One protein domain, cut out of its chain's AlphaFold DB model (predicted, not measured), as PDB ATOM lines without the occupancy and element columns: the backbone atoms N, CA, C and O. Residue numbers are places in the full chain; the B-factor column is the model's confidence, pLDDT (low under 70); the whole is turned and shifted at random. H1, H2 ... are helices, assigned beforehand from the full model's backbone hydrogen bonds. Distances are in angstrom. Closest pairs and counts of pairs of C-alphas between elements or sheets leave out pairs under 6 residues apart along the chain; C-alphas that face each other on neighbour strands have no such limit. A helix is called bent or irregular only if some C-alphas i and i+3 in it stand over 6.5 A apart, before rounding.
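What this domain is: This is residues 358 to 421 of the 424 residues of an uncharacterized protein of Caenorhabditis remanei (UniProt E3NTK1). Two long helices make a slanted branch: H3 begins beside the middle of H1, at residues 368 to 372, and runs off to one side, while past the end of H1 the chain folds back through the short, irregular H2 to reach that junction. Two arms stick out, residues 358 to 363 of H1 and residues 406 to 421, most of them in H3. The printed part has 64 residues with three named helices, H1, H2 and H3 in that order, and no named strand; its class is all helix. It is loose, with a radius of gyration of the C-alphas of 15.1 A, and flat, spanning 49 by 33 by 14 A.

Where its parts are: Find C-alpha 358 at (28.076, -16.144, -56.950); from there H1, residues 358 to 383, runs 36.4 A. It is neither bent nor irregular, but only just: C-alphas 364 and 367 are 6.4 A apart. Next look at H2, residues 387 to 392, which is irregular, with C-alphas 388 and 391 7.4 A apart. Then find C-alpha 399 at (37.948, -16.414, -40.469), where H3, residues 399 to 419, begins; it runs 30.2 A to C-alpha 419 at (59.833, -2.396, -25.042).

How they stand to each other: Look first at residues 368 to 372 of H1 and 399 to 402 of H3, where alone these helices touch; the closest C-alphas, of Ser 372 and Leu 399, are 4.7 A apart. The two run the same way at a steep tilt of 55 degrees. H2 is close to H1 but not clearly touching, its closest C-alphas, of Ile 380 and Glu 390, 7.1 A apart, and their lines are about perpendicular at 77 degrees. H2 and H3 are apart. In H3 every O i to N i+4 pair is within hydrogen-bond range, in H1 19 of 22, and in H2 0 of 2, beside 1 of 3 O i to N i+3 pairs.

The domain as a whole: The C-alphas farthest apart, of Phe 358 and Phe 421, are 49.7 A apart. The printed part has no cut; the link from H1 to H2 is tight and that from H2 to H3 short. The mean pLDDT of the printed part is 83.0, and you will find it under 70 at residues 386 to 393 and 420 to 421.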
ATOM      1  N   PHE A 358      27.636 -14.787 -57.261       79.19
ATOM      2  CA  PHE A 358      28.076 -16.144 -56.950       79.19
ATOM      3  C   PHE A 358      29.464 -16.167 -56.299       79.19
ATOM      4  O   PHE A 358      29.647 -16.839 -55.290       79.19
ATOM      5  N   GLN A 359      30.428 -15.396 -56.814       78.62
ATOM      6  CA  GLN A 359      31.760 -15.274 -56.211       78.62
ATOM      7  C   GLN A 359      31.689 -14.777 -54.765       78.62
ATOM      8  O   GLN A 359      32.317 -15.368 -53.891       78.62
ATOM      9  N   GLY A 360      30.899 -13.733 -54.497       81.50
ATOM     10  CA  GLY A 360      30.742 -13.191 -53.146       81.50
ATOM     11  C   GLY A 360      30.129 -14.195 -52.165       81.50
ATOM     12  O   GLY A 360      30.631 -14.350 -51.052       81.50
ATOM     13  N   LEU A 361      29.079 -14.909 -52.584       83.94
ATOM     14  CA  LEU A 361      28.427 -15.933 -51.761       83.94
ATOM     15  C   LEU A 361      29.350 -17.127 -51.500       83.94
ATOM     16  O   LEU A 361      29.512 -17.530 -50.349       83.94
ATOM     17  N   THR A 362      29.996 -17.650 -52.543       86.75
ATOM     18  CA  THR A 362      30.923 -18.785 -52.442       86.75
ATOM     19  C   THR A 362      32.121 -18.450 -51.565       86.75
ATOM     20  O   THR A 362      32.490 -19.256 -50.715       86.75
ATOM     21  N   GLN A 363      32.694 -17.249 -51.702       87.12
ATOM     22  CA  GLN A 363      33.771 -16.805 -50.822       87.12
ATOM     23  C   GLN A 363      33.298 -16.756 -49.366       87.12
ATOM     24  O   GLN A 363      33.959 -17.307 -48.493       87.12
ATOM     25  N   LYS A 364      32.143 -16.129 -49.102       83.50
ATOM     26  CA  LYS A 364      31.709 -15.834 -47.733       83.50
ATOM     27  C   LYS A 364      31.183 -17.045 -46.964       83.50
ATOM     28  O   LYS A 364      31.451 -17.153 -45.771       83.50
ATOM     29  N   TYR A 365      30.407 -17.900 -47.623       83.62
ATOM     30  CA  TYR A 365      29.710 -19.025 -46.988       83.62
ATOM     31  C   TYR A 365      30.341 -20.383 -47.297       83.62
ATOM     32  O   TYR A 365      30.098 -21.336 -46.567       83.62
ATOM     33  N   GLY A 366      31.144 -20.479 -48.356       88.44
ATOM     34  CA  GLY A 366      31.902 -21.683 -48.681       88.44
ATOM     35  C   GLY A 366      33.339 -21.570 -48.192       88.44
ATOM     36  O   GLY A 366      33.707 -22.141 -47.171       88.44
ATOM     37  N   ILE A 367      34.153 -20.808 -48.925       89.19
ATOM     38  CA  ILE A 367      35.614 -20.790 -48.764       89.19
ATOM     39  C   ILE A 367      36.024 -20.298 -47.372       89.19
ATOM     40  O   ILE A 367      36.756 -20.997 -46.677       89.19
ATOM     41  N   ASP A 368      35.535 -19.131 -46.938       90.31
ATOM     42  CA  ASP A 368      35.887 -18.555 -45.634       90.31
ATOM     43  C   ASP A 368      35.493 -19.479 -44.470       90.31
ATOM     44  O   ASP A 368      36.208 -19.537 -43.472       90.31
ATOM     45  N   HIS A 369      34.370 -20.195 -44.599       88.38
ATOM     46  CA  HIS A 369      33.885 -21.133 -43.586       88.38
ATOM     47  C   HIS A 369      34.761 -22.387 -43.504       88.38
ATOM     48  O   HIS A 369      35.183 -22.776 -42.418       88.38
ATOM     49  N   PHE A 370      35.082 -23.005 -44.645       89.62
ATOM     50  CA  PHE A 370      35.964 -24.173 -44.652       89.62
ATOM     51  C   PHE A 370      37.362 -23.822 -44.148       89.62
ATOM     52  O   PHE A 370      37.907 -24.552 -43.327       89.62
ATOM     53  N   LEU A 371      37.910 -22.676 -44.563       92.38
ATOM     54  CA  LEU A 371      39.201 -22.204 -44.065       92.38
ATOM     55  C   LEU A 371      39.182 -21.968 -42.554       92.38
ATOM     56  O   LEU A 371      40.111 -22.395 -41.873       92.38
ATOM     57  N   SER A 372      38.138 -21.329 -42.012       91.62
ATOM     58  CA  SER A 372      38.070 -21.097 -40.566       91.62
ATOM     59  C   SER A 372      37.975 -22.401 -39.779       91.62
ATOM     60  O   SER A 372      38.645 -22.529 -38.754       91.62
ATOM     61  N   LYS A 373      37.232 -23.391 -40.290       88.75
ATOM     62  CA  LYS A 373      37.140 -24.726 -39.691       88.75
ATOM     63  C   LYS A 373      38.470 -25.482 -39.751       88.75
ATOM     64  O   LYS A 373      38.897 -26.032 -38.742       88.75
ATOM     65  N   CYS A 374      39.161 -25.463 -40.893       90.75
ATOM     66  CA  CYS A 374      40.484 -26.079 -41.034       90.75
ATOM     67  C   CYS A 374      41.516 -25.456 -40.085       90.75
ATOM     68  O   CYS A 374      42.254 -26.186 -39.432       90.75
ATOM     69  N   ASN A 375      41.544 -24.124 -39.971       91.56
ATOM     70  CA  ASN A 375      42.442 -23.432 -39.044       91.56
ATOM     71  C   ASN A 375      42.191 -23.852 -37.594       91.56
ATOM     72  O   ASN A 375      43.137 -24.055 -36.841       91.56
ATOM     73  N   ARG A 376      40.919 -24.004 -37.219       87.31
ATOM     74  CA  ARG A 376      40.517 -24.392 -35.869       87.31
ATOM     75  C   ARG A 376      40.905 -25.834 -35.546       87.31
ATOM     76  O   ARG A 376      41.516 -26.064 -34.514       87.31
ATOM     77  N   LEU A 377      40.660 -26.775 -36.461       86.12
ATOM     78  CA  LEU A 377      41.121 -28.162 -36.315       86.12
ATOM     79  C   LEU A 377      42.645 -28.245 -36.181       86.12
ATOM     80  O   LEU A 377      43.161 -28.979 -35.347       86.12
ATOM     81  N   ASN A 378      43.377 -27.462 -36.976       87.69
ATOM     82  CA  ASN A 378      44.833 -27.423 -36.879       87.69
ATOM     83  C   ASN A 378      45.299 -26.857 -35.526       87.69
ATOM     84  O   ASN A 378      46.226 -27.385 -34.924       87.69
ATOM     85  N   TYR A 379      44.630 -25.815 -35.024       85.19
ATOM     86  CA  TYR A 379      44.910 -25.247 -33.707       85.19
ATOM     87  C   TYR A 379      44.684 -26.265 -32.576       85.19
ATOM     88  O   TYR A 379      45.556 -26.422 -31.728       85.19
ATOM     89  N   ILE A 380      43.566 -27.000 -32.605       82.25
ATOM     90  CA  ILE A 380      43.240 -28.067 -31.641       82.25
ATOM     91  C   ILE A 380      44.318 -29.156 -31.652       82.25
ATOM     92  O   ILE A 380      44.893 -29.473 -30.611       82.25
ATOM     93  N   ASN A 381      44.670 -29.647 -32.845       82.62
ATOM     94  CA  ASN A 381      45.706 -30.667 -33.014       82.62
ATOM     95  C   ASN A 381      47.070 -30.212 -32.473       82.62
ATOM     96  O   ASN A 381      47.796 -31.012 -31.886       82.62
ATOM     97  N   LEU A 382      47.432 -28.937 -32.657       83.38
ATOM     98  CA  LEU A 382      48.684 -28.376 -32.138       83.38
ATOM     99  C   LEU A 382      48.701 -28.260 -30.609       83.38
ATOM    100  O   LEU A 382      49.780 -28.317 -30.023       83.38
ATOM    101  N   GLN A 383      47.542 -28.099 -29.968       79.69
ATOM    102  CA  GLN A 383      47.439 -28.068 -28.506       79.69
ATOM    103  C   GLN A 383      47.339 -29.460 -27.869       79.69
ATOM    104  O   GLN A 383      47.442 -29.568 -26.650       79.69
ATOM    105  N   GLY A 384      47.201 -30.521 -28.673       75.88
ATOM    106  CA  GLY A 384      47.076 -31.893 -28.176       75.88
ATOM    107  C   GLY A 384      45.769 -32.148 -27.424       75.88
ATOM    108  O   GLY A 384      45.746 -33.012 -26.552       75.88
ATOM    109  N   LEU A 385      44.723 -31.376 -27.733       70.12
ATOM    110  CA  LEU A 385      43.391 -31.514 -27.145       70.12
ATOM    111  C   LEU A 385      42.593 -32.569 -27.926       70.12
ATOM    112  O   LEU A 385      42.679 -32.623 -29.156       70.12
ATOM    113  N   ASP A 386      41.822 -33.394 -27.217       68.50
ATOM    114  CA  ASP A 386      40.932 -34.387 -27.830       68.50
ATOM    115  C   ASP A 386      39.705 -33.703 -28.478       68.50
ATOM    116  O   ASP A 386      39.309 -32.602 -28.087       68.50
ATOM    117  N   GLU A 387      39.072 -34.351 -29.470       58.94
ATOM    118  CA  GLU A 387      37.924 -33.795 -30.226       58.94
ATOM    119  C   GLU A 387      36.736 -33.378 -29.326       58.94
ATOM    120  O   GLU A 387      35.960 -32.500 -29.699       58.94
ATOM    121  N   ASP A 388      36.616 -33.945 -28.121       62.84
ATOM    122  CA  ASP A 388      35.547 -33.640 -27.159       62.84
ATOM    123  C   ASP A 388      35.780 -32.340 -26.353       62.84
ATOM    124  O   ASP A 388      34.835 -31.793 -25.781       62.84
ATOM    125  N   GLU A 389      37.006 -31.796 -26.338       61.38
ATOM    126  CA  GLU A 389      37.358 -30.508 -25.701       61.38
ATOM    127  C   GLU A 389      37.249 -29.322 -26.678       61.38
ATOM    128  O   GLU A 389      37.529 -28.169 -26.339       61.38
ATOM    129  N   GLU A 390      36.778 -29.589 -27.901       61.44
ATOM    130  CA  GLU A 390      36.635 -28.629 -28.993       61.44
ATOM    131  C   GLU A 390      35.834 -27.376 -28.585       61.44
ATOM    132  O   GLU A 390      36.111 -26.294 -29.094       61.44
ATOM    133  N   ALA A 391      34.862 -27.477 -27.673       60.81
ATOM    134  CA  ALA A 391      33.980 -26.368 -27.294       60.81
ATOM    135  C   ALA A 391      34.633 -25.284 -26.408       60.81
ATOM    136  O   ALA A 391      34.168 -24.143 -26.439       60.81
ATOM    137  N   ASP A 392      35.704 -25.608 -25.674       63.84
ATOM    138  CA  ASP A 392      36.338 -24.707 -24.690       63.84
ATOM    139  C   ASP A 392      37.605 -24.010 -25.220       63.84
ATOM    140  O   ASP A 392      38.287 -23.271 -24.507       63.84
ATOM    141  N   VAL A 393      37.917 -24.210 -26.501       69.56
ATOM    142  CA  VAL A 393      39.084 -23.613 -27.152       69.56
ATOM    143  C   VAL A 393      38.830 -22.133 -27.440       69.56
ATOM    144  O   VAL A 393      37.956 -21.792 -28.239       69.56
ATOM    145  N   ASP A 394      39.643 -21.249 -26.846       82.12
ATOM    146  CA  ASP A 394      39.634 -19.795 -27.095       82.12
ATOM    147  C   ASP A 394      40.236 -19.455 -28.476       82.12
ATOM    148  O   ASP A 394      41.275 -18.808 -28.616       82.12
ATOM    149  N   PHE A 395      39.589 -19.957 -29.534       85.62
ATOM    150  CA  PHE A 395      39.950 -19.720 -30.925       85.62
ATOM    151  C   PHE A 395      38.707 -19.351 -31.750       85.62
ATOM    152  O   PHE A 395      37.754 -20.128 -31.816       85.62
ATOM    153  N   PRO A 396      38.684 -18.188 -32.433       90.06
ATOM    154  CA  PRO A 396      37.478 -17.720 -33.110       90.06
ATOM    155  C   PRO A 396      36.971 -18.652 -34.224       90.06
ATOM    156  O   PRO A 396      37.725 -19.054 -35.112       90.06
ATOM    157  N   ASP A 397      35.653 -18.866 -34.284       86.81
ATOM    158  CA  ASP A 397      35.017 -19.739 -35.291       86.81
ATOM    159  C   ASP A 397      34.990 -19.154 -36.709       86.81
ATOM    160  O   ASP A 397      34.875 -19.870 -37.709       86.81
ATOM    161  N   SER A 398      35.070 -17.826 -36.823       89.12
ATOM    162  CA  SER A 398      35.023 -17.133 -38.110       89.12
ATOM    163  C   SER A 398      36.413 -16.721 -38.574       89.12
ATOM    164  O   SER A 398      37.203 -16.184 -37.799       89.12
ATOM    165  N   LEU A 399      36.674 -16.838 -39.880       91.44
ATOM    166  CA  LEU A 399      37.948 -16.414 -40.469       91.44
ATOM    167  C   LEU A 399      38.263 -14.933 -40.183       91.44
ATOM    168  O   LEU A 399      39.419 -14.550 -40.027       91.44
ATOM    169  N   ALA A 400      37.234 -14.085 -40.092       88.56
ATOM    170  CA  ALA A 400      37.396 -12.679 -39.724       88.56
ATOM    171  C   ALA A 400      37.855 -12.507 -38.265       88.56
ATOM    172  O   ALA A 400      38.705 -11.661 -37.995       88.56
ATOM    173  N   GLY A 401      37.314 -13.311 -37.345       90.75
ATOM    174  CA  GLY A 401      37.761 -13.359 -35.953       90.75
ATOM    175  C   GLY A 401      39.203 -13.846 -35.839       90.75
ATOM    176  O   GLY A 401      40.007 -13.191 -35.188       90.75
ATOM    177  N   GLN A 402      39.556 -14.911 -36.562       93.44
ATOM    178  CA  GLN A 402      40.915 -15.467 -36.583       93.44
ATOM    179  C   GLN A 402      41.941 -14.448 -37.096       93.44
ATOM    180  O   GLN A 402      42.972 -14.229 -36.471       93.44
ATOM    181  N   LYS A 403      41.629 -13.734 -38.189       92.62
ATOM    182  CA  LYS A 403      42.481 -12.643 -38.700       92.62
ATOM    183  C   LYS A 403      42.627 -11.489 -37.708       92.62
ATOM    184  O   LYS A 403      43.686 -10.874 -37.643       92.62
ATOM    185  N   LYS A 404      41.571 -11.170 -36.952       92.81
ATOM    186  CA  LYS A 404      41.626 -10.142 -35.905       92.81
ATOM    187  C   LYS A 404      42.528 -10.583 -34.749       92.81
ATOM    188  O   LYS A 404      43.322  -9.774 -34.289       92.81
ATOM    189  N   MET A 405      42.418 -11.839 -34.319       92.19
ATOM    190  CA  MET A 405      43.283 -12.423 -33.291       92.19
ATOM    191  C   MET A 405      44.751 -12.401 -33.729       92.19
ATOM    192  O   MET A 405      45.577 -11.876 -32.995       92.19
ATOM    193  N   LEU A 406      45.056 -12.851 -34.952       91.81
ATOM    194  CA  LEU A 406      46.411 -12.796 -35.512       91.81
ATOM    195  C   LEU A 406      46.977 -11.372 -35.492       91.81
ATOM    196  O   LEU A 406      48.069 -11.152 -34.988       91.81
ATOM    197  N   LYS A 407      46.202 -10.389 -35.961       93.31
ATOM    198  CA  LYS A 407      46.628  -8.985 -35.958       93.31
ATOM    199  C   LYS A 407      46.883  -8.441 -34.546       93.31
ATOM    200  O   LYS A 407      47.745  -7.589 -34.366       93.31
ATOM    201  N   ASN A 408      46.113  -8.882 -33.550       92.75
ATOM    202  CA  ASN A 408      46.352  -8.496 -32.160       92.75
ATOM    203  C   ASN A 408      47.669  -9.089 -31.642       92.75
ATOM    204  O   ASN A 408      48.451  -8.346 -31.061       92.75
ATOM    205  N   LEU A 409      47.936 -10.369 -31.925       90.56
ATOM    206  CA  LEU A 409      49.194 -11.031 -31.563       90.56
ATOM    207  C   LEU A 409      50.403 -10.363 -32.236       90.56
ATOM    208  O   LEU A 409      51.395 -10.096 -31.571       90.56
ATOM    209  N   GLU A 410      50.297 -10.010 -33.522       93.00
ATOM    210  CA  GLU A 410      51.334  -9.250 -34.241       93.00
ATOM    211  C   GLU A 410      51.604  -7.887 -33.577       93.00
ATOM    212  O   GLU A 410      52.748  -7.450 -33.468       93.00
ATOM    213  N   ASN A 411      50.561  -7.187 -33.117       91.44
ATOM    214  CA  ASN A 411      50.734  -5.912 -32.417       91.44
ATOM    215  C   ASN A 411      51.385  -6.092 -31.036       91.44
ATOM    216  O   ASN A 411      52.206  -5.265 -30.648       91.44
ATOM    217  N   GLU A 412      51.021  -7.145 -30.299       90.69
ATOM    218  CA  GLU A 412      51.630  -7.476 -29.005       90.69
ATOM    219  C   GLU A 412      53.111  -7.823 -29.167       90.69
ATOM    220  O   GLU A 412      53.946  -7.264 -28.459       90.69
ATOM    221  N   GLU A 413      53.457  -8.668 -30.140       91.25
ATOM    222  CA  GLU A 413      54.845  -9.007 -30.466       91.25
ATOM    223  C   GLU A 413      55.669  -7.751 -30.778       91.25
ATOM    224  O   GLU A 413      56.727  -7.542 -30.184       91.25
ATOM    225  N   ASN A 414      55.151  -6.868 -31.639       88.69
ATOM    226  CA  ASN A 414      55.809  -5.599 -31.952       88.69
ATOM    227  C   ASN A 414      56.002  -4.726 -30.703       88.69
ATOM    228  O   ASN A 414      57.070  -4.142 -30.526       88.69
ATOM    229  N   HIS A 415      55.016  -4.677 -29.804       86.06
ATOM    230  CA  HIS A 415      55.136  -3.940 -28.549       86.06
ATOM    231  C   HIS A 415      56.227  -4.515 -27.631       86.06
ATOM    232  O   HIS A 415      57.007  -3.756 -27.054       86.06
ATOM    233  N   TYR A 416      56.330  -5.843 -27.519       84.62
ATOM    234  CA  TYR A 416      57.394  -6.494 -26.747       84.62
ATOM    235  C   TYR A 416      58.782  -6.264 -27.348       84.62
ATOM    236  O   TYR A 416      59.746  -6.069 -26.606       84.62
ATOM    237  N   LEU A 417      58.894  -6.264 -28.678       81.56
ATOM    238  CA  LEU A 417      60.142  -5.936 -29.359       81.56
ATOM    239  C   LEU A 417      60.540  -4.481 -29.083       81.56
ATOM    240  O   LEU A 417      61.672  -4.243 -28.676       81.56
ATOM    241  N   GLU A 418      59.621  -3.522 -29.193       78.62
ATOM    242  CA  GLU A 418      59.890  -2.107 -28.897       78.62
ATOM    243  C   GLU A 418      60.243  -1.856 -27.418       78.62
ATOM    244  O   GLU A 418      61.161  -1.087 -27.125       78.62
ATOM    245  N   ALA A 419      59.576  -2.534 -26.478       71.12
ATOM    246  CA  ALA A 419      59.833  -2.396 -25.042       71.12
ATOM    247  C   ALA A 419      61.200  -2.967 -24.611       71.12
ATOM    248  O   ALA A 419      61.830  -2.436 -23.696       71.12
ATOM    249  N   ASN A 420      61.693  -4.009 -25.289       59.00
ATOM    250  CA  ASN A 420      62.999  -4.618 -25.013       59.00
ATOM    251  C   ASN A 420      64.193  -3.848 -25.621       59.00
ATOM    252  O   ASN A 420      65.338  -4.237 -25.399       59.00
ATOM    253  N   PHE A 421      63.949  -2.749 -26.347       56.44
ATOM    254  CA  PHE A 421      64.984  -1.869 -26.909       56.44
ATOM    255  C   PHE A 421      65.163  -0.538 -26.153       56.44
ATOM    256  O   PHE A 421      65.829   0.361 -26.663       56.44
TER     257      PHE A 421